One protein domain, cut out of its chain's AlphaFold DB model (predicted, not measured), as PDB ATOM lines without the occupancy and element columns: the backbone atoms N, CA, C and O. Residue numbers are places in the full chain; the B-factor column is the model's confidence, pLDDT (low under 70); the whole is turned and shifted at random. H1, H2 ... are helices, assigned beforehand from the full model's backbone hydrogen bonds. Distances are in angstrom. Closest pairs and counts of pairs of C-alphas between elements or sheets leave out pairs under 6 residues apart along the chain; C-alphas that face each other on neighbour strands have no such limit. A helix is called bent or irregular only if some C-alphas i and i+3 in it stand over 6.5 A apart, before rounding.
ATOM      1  N   ALA A   6     -20.102  13.065  -0.725       89.12
ATOM      2  CA  ALA A   6     -21.306  12.261  -0.538       89.12
ATOM      3  C   ALA A   6     -21.896  12.363   0.885       89.12
ATOM      4  O   ALA A   6     -23.109  12.276   1.054       89.12
ATOM      5  N   ALA A   7     -21.068  12.605   1.906       87.38
ATOM      6  CA  ALA A   7     -21.526  12.723   3.291       87.38
ATOM      7  C   ALA A   7     -22.241  14.049   3.597       87.38
ATOM      8  O   ALA A   7     -22.887  14.176   4.631       87.38
ATOM      9  N   GLN A   8     -22.135  15.044   2.717       88.56
ATOM     10  CA  GLN A   8     -22.726  16.361   2.936       88.56
ATOM     11  C   GLN A   8     -24.127  16.415   2.334       88.56
ATOM     12  O   GLN A   8     -24.359  15.823   1.282       88.56
ATOM     13  N   ASP A   9     -25.052  17.128   2.967       90.19
ATOM     14  CA  ASP A   9     -26.353  17.445   2.373       90.19
ATOM     15  C   ASP A   9     -26.254  18.805   1.687       90.19
ATOM     16  O   ASP A   9     -25.862  19.800   2.302       90.19
ATOM     17  N   ARG A  10     -26.533  18.843   0.382       91.69
ATOM     18  CA  ARG A  10     -26.433  20.057  -0.432       91.69
ATOM     19  C   ARG A  10     -27.586  20.143  -1.423       91.69
ATOM     20  O   ARG A  10     -27.931  19.154  -2.066       91.69
ATOM     21  N   ILE A  11     -28.094  21.359  -1.585       93.06
ATOM     22  CA  ILE A  11     -29.066  21.736  -2.613       93.06
ATOM     23  C   ILE A  11     -28.360  22.703  -3.565       93.06
ATOM     24  O   ILE A  11     -27.734  23.669  -3.120       93.06
ATOM     25  N   TYR A  12     -28.402  22.416  -4.861       91.31
ATOM     26  CA  TYR A  12     -27.800  23.250  -5.899       91.31
ATOM     27  C   TYR A  12     -28.733  24.399  -6.315       91.31
ATOM     28  O   TYR A  12     -29.915  24.419  -5.978       91.31
ATOM     29  N   LEU A  13     -28.199  25.378  -7.055       94.38
ATOM     30  CA  LEU A  13     -28.953  26.564  -7.499       94.38
ATOM     31  C   LEU A  13     -30.151  26.229  -8.401       94.38
ATOM     32  O   LEU A  13     -31.094  27.009  -8.479       94.38
ATOM     33  N   ASP A  14     -30.106  25.085  -9.077       92.56
ATOM     34  CA  ASP A  14     -31.184  24.554  -9.911       92.56
ATOM     35  C   ASP A  14     -32.232  23.753  -9.114       92.56
ATOM     36  O   ASP A  14     -33.169  23.211  -9.698       92.56
ATOM     37  N   GLY A  15     -32.088  23.679  -7.788       91.19
ATOM     38  CA  GLY A  15     -32.983  22.951  -6.891       91.19
ATOM     39  C   GLY A  15     -32.697  21.453  -6.786       91.19
ATOM     40  O   GLY A  15     -33.384  20.771  -6.029       91.19
ATOM     41  N   GLN A  16     -31.695  20.923  -7.496       91.44
ATOM     42  CA  GLN A  16     -31.334  19.512  -7.378       91.44
ATOM     43  C   GLN A  16     -30.635  19.231  -6.043       91.44
ATOM     44  O   GLN A  16     -29.803  20.011  -5.573       91.44
ATOM     45  N   ASN A  17     -30.928  18.073  -5.453       94.69
ATOM     46  CA  ASN A  17     -30.215  17.575  -4.280       94.69
ATOM     47  C   ASN A  17     -28.950  16.825  -4.710       94.69
ATOM     48  O   ASN A  17     -28.937  16.114  -5.716       94.69
ATOM     49  N   ASN A  18     -27.888  16.913  -3.912       93.44
ATOM     50  CA  ASN A  18     -26.673  16.138  -4.161       93.44
ATOM     51  C   ASN A  18     -26.824  14.640  -3.856       93.44
ATOM     52  O   ASN A  18     -25.960  13.872  -4.273       93.44
ATOM     53  N   LYS A  19     -27.891  14.245  -3.154       94.81
ATOM     54  CA  LYS A  19     -28.294  12.863  -2.883       94.81
ATOM     55  C   LYS A  19     -29.781  12.686  -3.171       94.81
ATOM     56  O   LYS A  19     -30.589  13.532  -2.798       94.81
ATOM     57  N   GLU A  20     -30.124  11.576  -3.806       94.62
ATOM     58  CA  GLU A  20     -31.504  11.156  -4.069       94.62
ATOM     59  C   GLU A  20     -31.619   9.637  -3.893       94.62
ATOM     60  O   GLU A  20     -30.639   8.915  -4.109       94.62
ATOM     61  N   SER A  21     -32.786   9.156  -3.463       91.94
ATOM     62  CA  SER A  21     -33.038   7.721  -3.323       91.94
ATOM     63  C   SER A  21     -32.809   7.004  -4.645       91.94
ATOM     64  O   SER A  21     -33.313   7.409  -5.687       91.94
ATOM     65  N   VAL A  22     -32.053   5.912  -4.594       92.38
ATOM     66  CA  VAL A  22     -31.809   5.080  -5.769       92.38
ATOM     67  C   VAL A  22     -33.090   4.298  -6.096       92.38
ATOM     68  O   VAL A  22     -33.701   3.763  -5.172       92.38
ATOM     69  N   PRO A  23     -33.495   4.193  -7.376       90.25
ATOM     70  CA  PRO A  23     -34.613   3.346  -7.780       90.25
ATOM     71  C   PRO A  23     -34.459   1.902  -7.288       90.25
ATOM     72  O   PRO A  23     -33.378   1.322  -7.413       90.25
ATOM     73  N   GLU A  24     -35.544   1.310  -6.781       89.56
ATOM     74  CA  GLU A  24     -35.541  -0.045  -6.201       89.56
ATOM     75  C   GLU A  24     -35.024  -1.098  -7.187       89.56
ATOM     76  O   GLU A  24     -34.198  -1.929  -6.821       89.56
ATOM     77  N   GLU A  25     -35.402  -0.990  -8.464       86.00
ATOM     78  CA  GLU A  25     -34.943  -1.896  -9.522       86.00
ATOM     79  C   GLU A  25     -33.410  -1.930  -9.652       86.00
ATOM     80  O   GLU A  25     -32.824  -2.983  -9.887       86.00
ATOM     81  N   ILE A  26     -32.735  -0.790  -9.467       88.31
ATOM     82  CA  ILE A  26     -31.267  -0.712  -9.530       88.31
ATOM     83  C   ILE A  26     -30.639  -1.364  -8.294       88.31
ATOM     84  O   ILE A  26     -29.587  -1.995  -8.399       88.31
ATOM     85  N   ILE A  27     -31.265  -1.216  -7.125       89.31
ATOM     86  CA  ILE A  27     -30.795  -1.835  -5.881       89.31
ATOM     87  C   ILE A  27     -30.959  -3.356  -5.929       89.31
ATOM     88  O   ILE A  27     -30.063  -4.078  -5.493       89.31
ATOM     89  N   GLU A  28     -32.078  -3.841  -6.464       90.31
ATOM     90  CA  GLU A  28     -32.407  -5.266  -6.500       90.31
ATOM     91  C   GLU A  28     -31.671  -6.011  -7.620       90.31
ATOM     92  O   GLU A  28     -31.107  -7.081  -7.390       90.31
ATOM     93  N   PHE A  29     -31.639  -5.441  -8.827       89.19
ATOM     94  CA  PHE A  29     -31.152  -6.133 -10.025       89.19
ATOM     95  C   PHE A  29     -29.781  -5.649 -10.511       89.19
ATOM     96  O   PHE A  29     -29.174  -6.278 -11.380       89.19
ATOM     97  N   GLY A  30     -29.255  -4.559  -9.948       88.44
ATOM     98  CA  GLY A  30     -27.964  -3.994 -10.330       88.44
ATOM     99  C   GLY A  30     -27.988  -3.254 -11.672       88.44
ATOM    100  O   GLY A  30     -28.990  -2.664 -12.075       88.44
ATOM    101  N   PHE A  31     -26.843  -3.243 -12.363       89.25
ATOM    102  CA  PHE A  31     -26.644  -2.490 -13.606       89.25
ATOM    103  C   PHE A  31     -26.411  -3.416 -14.797       89.25
ATOM    104  O   PHE A  31     -25.552  -4.298 -14.755       89.25
ATOM    105  N   VAL A  32     -27.112  -3.150 -15.898       89.62
ATOM    106  CA  VAL A  32     -26.891  -3.833 -17.175       89.62
ATOM    107  C   VAL A  32     -25.729  -3.151 -17.902       89.62
ATOM    108  O   VAL A  32     -25.788  -1.938 -18.129       89.62
ATOM    109  N   PRO A  33     -24.662  -3.876 -18.289       91.06
ATOM    110  CA  PRO A  33     -23.568  -3.285 -19.044       91.06
ATOM    111  C   PRO A  33     -24.010  -2.963 -20.479       91.06
ATOM    112  O   PRO A  33     -24.895  -3.629 -21.018       91.06
ATOM    113  N   PRO A  34     -23.386  -1.980 -21.146       94.56
ATOM    114  CA  PRO A  34     -23.566  -1.816 -22.580       94.56
ATOM    115  C   PRO A  34     -23.032  -3.049 -23.321       94.56
ATOM    116  O   PRO A  34     -21.963  -3.568 -22.992       94.56
ATOM    117  N   VAL A  35     -23.761  -3.505 -24.340       96.50
ATOM    118  CA  VAL A  35     -23.428  -4.726 -25.096       96.50
ATOM    119  C   VAL A  35     -23.256  -4.394 -26.571       96.50
ATOM    120  O   VAL A  35     -24.069  -3.679 -27.153       96.50
ATOM    121  N   ARG A  36     -22.201  -4.931 -27.192       96.88
ATOM    122  CA  ARG A  36     -22.013  -4.857 -28.645       96.88
ATOM    123  C   ARG A  36     -22.827  -5.956 -29.326       96.88
ATOM    124  O   ARG A  36     -22.651  -7.132 -29.020       96.88
ATOM    125  N   MET A  37     -23.685  -5.563 -30.256       95.62
ATOM    126  CA  MET A  37     -24.563  -6.456 -31.008       95.62
ATOM    127  C   MET A  37     -23.842  -7.051 -32.235       95.62
ATOM    128  O   MET A  37     -22.828  -6.498 -32.676       95.62
ATOM    129  N   PRO A  38     -24.344  -8.158 -32.823       96.62
ATOM    130  CA  PRO A  38     -23.736  -8.788 -34.003       96.62
ATOM    131  C   PRO A  38     -23.652  -7.887 -35.244       96.62
ATOM    132  O   PRO A  38     -22.759  -8.061 -36.066       96.62
ATOM    133  N   ASP A  39     -24.553  -6.912 -35.366       95.88
ATOM    134  CA  ASP A  39     -24.553  -5.902 -36.434       95.88
ATOM    135  C   ASP A  39     -23.526  -4.771 -36.206       95.88
ATOM    136  O   ASP A  39     -23.420  -3.844 -37.007       95.88
ATOM    137  N   GLY A  40     -22.758  -4.842 -35.113       95.19
ATOM    138  CA  GLY A  40     -21.743  -3.864 -34.733       95.19
ATOM    139  C   GLY A  40     -22.263  -2.683 -33.909       95.19
ATOM    140  O   GLY A  40     -21.435  -1.922 -33.396       95.19
ATOM    141  N   SER A  41     -23.582  -2.542 -33.736       96.38
ATOM    142  CA  SER A  41     -24.195  -1.502 -32.900       96.38
ATOM    143  C   SER A  41     -23.945  -1.738 -31.402       96.38
ATOM    144  O   SER A  41     -23.527  -2.820 -30.981       96.38
ATOM    145  N   ILE A  42     -24.160  -0.707 -30.578       96.56
ATOM    146  CA  ILE A  42     -24.041  -0.795 -29.116       96.56
ATOM    147  C   ILE A  42     -25.430  -0.624 -28.505       96.56
ATOM    148  O   ILE A  42     -26.034   0.441 -28.623       96.56
ATOM    149  N   SER A  43     -25.905  -1.659 -27.815       95.00
ATOM    150  CA  SER A  43     -27.044  -1.547 -26.909       95.00
ATOM    151  C   SER A  43     -26.608  -0.785 -25.661       95.00
ATOM    152  O   SER A  43     -25.591  -1.115 -25.041       95.00
ATOM    153  N   ALA A  44     -27.346   0.268 -25.317       94.12
ATOM    154  CA  ALA A  44     -27.044   1.080 -24.151       94.12
ATOM    155  C   ALA A  44     -27.257   0.273 -22.862       94.12
ATOM    156  O   ALA A  44     -28.264  -0.409 -22.703       94.12
ATOM    157  N   GLY A  45     -26.302   0.387 -21.939       90.19
ATOM    158  CA  GLY A  45     -26.447  -0.138 -20.586       90.19
ATOM    159  C   GLY A  45     -27.269   0.784 -19.685       90.19
ATOM    160  O   GLY A  45     -27.688   1.878 -20.084       90.19
ATOM    161  N   SER A  46     -27.441   0.361 -18.437       90.19
ATOM    162  CA  SER A  46     -28.051   1.166 -17.381       90.19
ATOM    163  C   SER A  46     -27.248   2.449 -17.143       90.19
ATOM    164  O   SER A  46     -26.016   2.445 -17.135       90.19
ATOM    165  N   LYS A  47     -27.952   3.561 -16.911       89.19
ATOM    166  CA  LYS A  47     -27.356   4.837 -16.492       89.19
ATOM    167  C   LYS A  47     -27.676   5.092 -15.025       89.19
ATOM    168  O   LYS A  47     -28.766   4.762 -14.569       89.19
ATOM    169  N   LEU A  48     -26.745   5.722 -14.314       89.81
ATOM    170  CA  LEU A  48     -26.932   6.156 -12.933       89.81
ATOM    171  C   LEU A  48     -26.753   7.672 -12.856       89.81
ATOM    172  O   LEU A  48     -25.745   8.204 -13.324       89.81
ATOM    173  N   ALA A  49     -27.731   8.364 -12.277       92.12
ATOM    174  CA  ALA A  49     -27.618   9.790 -12.009       92.12
ATOM    175  C   ALA A  49     -26.580  10.056 -10.902       92.12
ATOM    176  O   ALA A  49     -26.354   9.226 -10.019       92.12
ATOM    177  N   ALA A  50     -25.924  11.218 -10.946       93.25
ATOM    178  CA  ALA A  50     -24.834  11.539 -10.020       93.25
ATOM    179  C   ALA A  50     -25.296  11.605  -8.553       93.25
ATOM    180  O   ALA A  50     -24.570  11.199  -7.648       93.25
ATOM    181  N   ASN A  51     -26.518  12.076  -8.317       94.81
ATOM    182  CA  ASN A  51     -27.137  12.116  -6.995       94.81
ATOM    183  C   ASN A  51     -27.422  10.709  -6.433       94.81
ATOM    184  O   ASN A  51     -27.161  10.473  -5.255       94.81
ATOM    185  N   HIS A  52     -27.839   9.748  -7.264       94.94
ATOM    186  CA  HIS A  52     -27.961   8.340  -6.870       94.94
ATOM    187  C   HIS A  52     -26.596   7.725  -6.531       94.94
ATOM    188  O   HIS A  52     -26.466   7.010  -5.539       94.94
ATOM    189  N   LEU A  53     -25.550   8.033  -7.311       93.94
ATOM    190  CA  LEU A  53     -24.187   7.585  -7.005       93.94
ATOM    191  C   LEU A  53     -23.711   8.120  -5.648       93.94
ATOM    192  O   LEU A  53     -23.138   7.373  -4.858       93.94
ATOM    193  N   ASN A  54     -23.974   9.394  -5.353       95.31
ATOM    194  CA  ASN A  54     -23.632   9.980  -4.059       95.31
ATOM    195  C   ASN A  54     -24.382   9.306  -2.906       95.31
ATOM    196  O   ASN A  54     -23.780   9.092  -1.854       95.31
ATOM    197  N   THR A  55     -25.647   8.924  -3.093       95.12
ATOM    198  CA  THR A  55     -26.398   8.133  -2.107       95.12
ATOM    199  C   THR A  55     -25.722   6.790  -1.842       95.12
ATOM    200  O   THR A  55     -25.409   6.491  -0.691       95.12
ATOM    201  N   LEU A  56     -25.391   6.027  -2.893       93.75
ATOM    202  CA  LEU A  56     -24.706   4.732  -2.757       93.75
ATOM    203  C   LEU A  56     -23.357   4.865  -2.041       93.75
ATOM    204  O   LEU A  56     -23.050   4.092  -1.135       93.75
ATOM    205  N   LEU A  57     -22.549   5.857  -2.423       93.94
ATOM    206  CA  LEU A  57     -21.255   6.106  -1.787       93.94
ATOM    207  C   LEU A  57     -21.418   6.491  -0.316       93.94
ATOM    208  O   LEU A  57     -20.679   5.988   0.526       93.94
ATOM    209  N   ASN A  58     -22.387   7.350   0.002       94.62
ATOM    210  CA  ASN A  58     -22.674   7.739   1.378       94.62
ATOM    211  C   ASN A  58     -23.039   6.523   2.238       94.62
ATOM    212  O   ASN A  58     -22.432   6.313   3.285       94.62
ATOM    213  N   GLU A  59     -23.964   5.683   1.770       93.38
ATOM    214  CA  GLU A  59     -24.362   4.467   2.484       93.38
ATOM    215  C   GLU A  59     -23.195   3.497   2.681       93.38
ATOM    216  O   GLU A  59     -23.031   2.942   3.770       93.38
ATOM    217  N   LEU A  60     -22.357   3.305   1.657       93.19
ATOM    218  CA  LEU A  60     -21.162   2.468   1.757       93.19
ATOM    219  C   LEU A  60     -20.194   3.001   2.813       93.19
ATOM    220  O   LEU A  60     -19.747   2.236   3.666       93.19
ATOM    221  N   TYR A  61     -19.911   4.306   2.814       92.50
ATOM    222  CA  TYR A  61     -19.055   4.914   3.832       92.50
ATOM    223  C   TYR A  61     -19.648   4.783   5.238       92.50
ATOM    224  O   TYR A  61     -18.910   4.479   6.175       92.50
ATOM    225  N   SER A  62     -20.966   4.946   5.398       92.94
ATOM    226  CA  SER A  62     -21.644   4.730   6.682       92.94
ATOM    227  C   SER A  62     -21.522   3.281   7.156       92.94
ATOM    228  O   SER A  62     -21.185   3.048   8.318       92.94
ATOM    229  N   LYS A  63     -21.732   2.300   6.268       94.44
ATOM    230  CA  LYS A  63     -21.583   0.872   6.593       94.44
ATOM    231  C   LYS A  63     -20.144   0.526   6.967       94.44
ATOM    232  O   LYS A  63     -19.939  -0.152   7.968       94.44
ATOM    233  N   ILE A  64     -19.159   1.018   6.213       94.00
ATOM    234  CA  ILE A  64     -17.735   0.815   6.518       94.00
ATOM    235  C   ILE A  64     -17.397   1.416   7.881       94.00
ATOM    236  O   ILE A  64     -16.863   0.713   8.727       94.00
ATOM    237  N   SER A  65     -17.792   2.666   8.144       92.06
ATOM    238  CA  SER A  65     -17.517   3.316   9.430       92.06
ATOM    239  C   SER A  65     -18.148   2.567  10.611       92.06
ATOM    240  O   SER A  65     -17.548   2.496  11.681       92.06
ATOM    241  N   ALA A  66     -19.347   2.003  10.433       93.81
ATOM    242  CA  ALA A  66     -20.000   1.187  11.455       93.81
ATOM    243  C   ALA A  66     -19.274  -0.151  11.680       93.81
ATOM    244  O   ALA A  66     -19.137  -0.599  12.820       93.81
ATOM    245  N   LEU A  67     -18.788  -0.783  10.607       96.00
ATOM    246  CA  LEU A  67     -17.992  -2.009  10.685       96.00
ATOM    247  C   LEU A  67     -16.643  -1.761  11.366       96.00
ATOM    248  O   LEU A  67     -16.292  -2.511  12.270       96.00
ATOM    249  N   GLU A  68     -15.935  -0.695  10.997       94.69
ATOM    250  CA  GLU A  68     -14.670  -0.282  11.621       94.69
ATOM    251  C   GLU A  68     -14.842  -0.047  13.128       94.69
ATOM    252  O   GLU A  68     -14.074  -0.574  13.927       94.69
ATOM    253  N   ALA A  69     -15.899   0.666  13.540       94.31
ATOM    254  CA  ALA A  69     -16.198   0.896  14.957       94.31
ATOM    255  C   ALA A  69     -16.472  -0.411  15.722       94.31
ATOM    256  O   ALA A  69     -16.025  -0.596  16.859       94.31
ATOM    257  N   ARG A  70     -17.192  -1.345  15.091       95.56
ATOM    258  CA  ARG A  70     -17.474  -2.662  15.669       95.56
ATOM    259  C   ARG A  70     -16.209  -3.511  15.794       95.56
ATOM    260  O   ARG A  70     -16.053  -4.184  16.807       95.56
ATOM    261  N   VAL A  71     -15.325  -3.480  14.799       96.19
ATOM    262  CA  VAL A  71     -14.027  -4.170  14.845       96.19
ATOM    263  C   VAL A  71     -13.167  -3.609  15.974       96.19
ATOM    264  O   VAL A  71     -12.723  -4.389  16.807       96.19
ATOM    265  N   ALA A  72     -13.041  -2.283  16.094       95.06
ATOM    266  CA  ALA A  72     -12.278  -1.652  17.177       95.06
ATOM    267  C   ALA A  72     -12.763  -2.088  18.573       95.06
ATOM    268  O   ALA A  72     -11.962  -2.428  19.439       95.06
ATOM    269  N   THR A  73     -14.087  -2.175  18.759       94.81
ATOM    270  CA  THR A  73     -14.688  -2.661  20.014       94.81
ATOM    271  C   THR A  73     -14.329  -4.125  20.300       94.81
ATOM    272  O   THR A  73     -14.096  -4.494  21.448       94.81
ATOM    273  N   LEU A  74     -14.304  -4.978  19.271       94.31
ATOM    274  CA  LEU A  74     -13.990  -6.407  19.406       94.31
ATOM    275  C   LEU A  74     -12.494  -6.668  19.616       94.31
ATOM    276  O   LEU A  74     -12.137  -7.625  20.299       94.31
ATOM    277  N   GLU A  75     -11.635  -5.829  19.044       94.56
ATOM    278  CA  GLU A  75     -10.178  -5.904  19.196       94.56
ATOM    279  C   GLU A  75      -9.686  -5.311  20.528       94.56
ATOM    280  O   GLU A  75      -8.515  -5.464  20.869       94.56
ATOM    281  N   GLY A  76     -10.579  -4.703  21.318       78.12
ATOM    282  CA  GLY A  76     -10.260  -4.156  22.637       78.12
ATOM    283  C   GLY A  76      -9.491  -2.835  22.591       78.12
ATOM    284  O   GLY A  76      -8.715  -2.566  23.510       78.12
TER     285      GLY A  76
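AT A GLANCE: This is residues 6 to 76 of the 77 residues of the protein "Phosphoglycolate phosphatase" of Serratia proteamaculans (UniProt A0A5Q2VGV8). One long helix, H2, makes an arm, and residues 63 to 76, of which 63 to 75 belong to H2, stick out free; from the region of the first residues of H2 a long narrow loop, residues 30 to 49, reaches away from H2, and a second loop, residues 6 to 23, folds out near the same end. The short helix H1 sits between the two loops along the chain and is apart from H2. The printed part has 71 residues with two named helices, H1 then H2, and no named strand; the class is all helix, though under half of the residues, 32 of 71, are in named elements. The whole is extended, with a radius of gyration of the C-alphas of 17.7 A, and flat, spanning 61 by 37 by 18 A.

HOW THE PARTS SIT: H2, residues 50 to 75, is the longest helix, with 26 residues. H1, residues 24 to 29, is apart from H2, with no C-alpha of the one within 8 A of the other. A long link of 20 residues joins H1 to H2. Within that link residues 35 to 36 pair with residues 42 to 43, antiparallel, in stretches too short to be named strands. In H1 and H2 every O i to N i+4 pair is within hydrogen-bond range.

IN THESE COORDINATES: H2 begins at C-alpha 50, at (-24.834, 11.539, -10.020), and ends at C-alpha 75, at (-10.178, -5.904, 19.196), 37.0 A from first to last C-alpha. H1 begins at C-alpha 24, at (-35.541, -0.045, -6.201), and measures 8.4 A from first to last C-alpha. Neither helix is bent.

THE WHOLE: The two C-alphas farthest apart, those of Asp 39 and Gly 76, are 60.8 A apart. Without the free stretch 63 to 76, the body of 57 residues spans 45 by 26 by 17 A. The printed part has no cut. The mean pLDDT of the printed part is 92.7, and no printed residue is under 70.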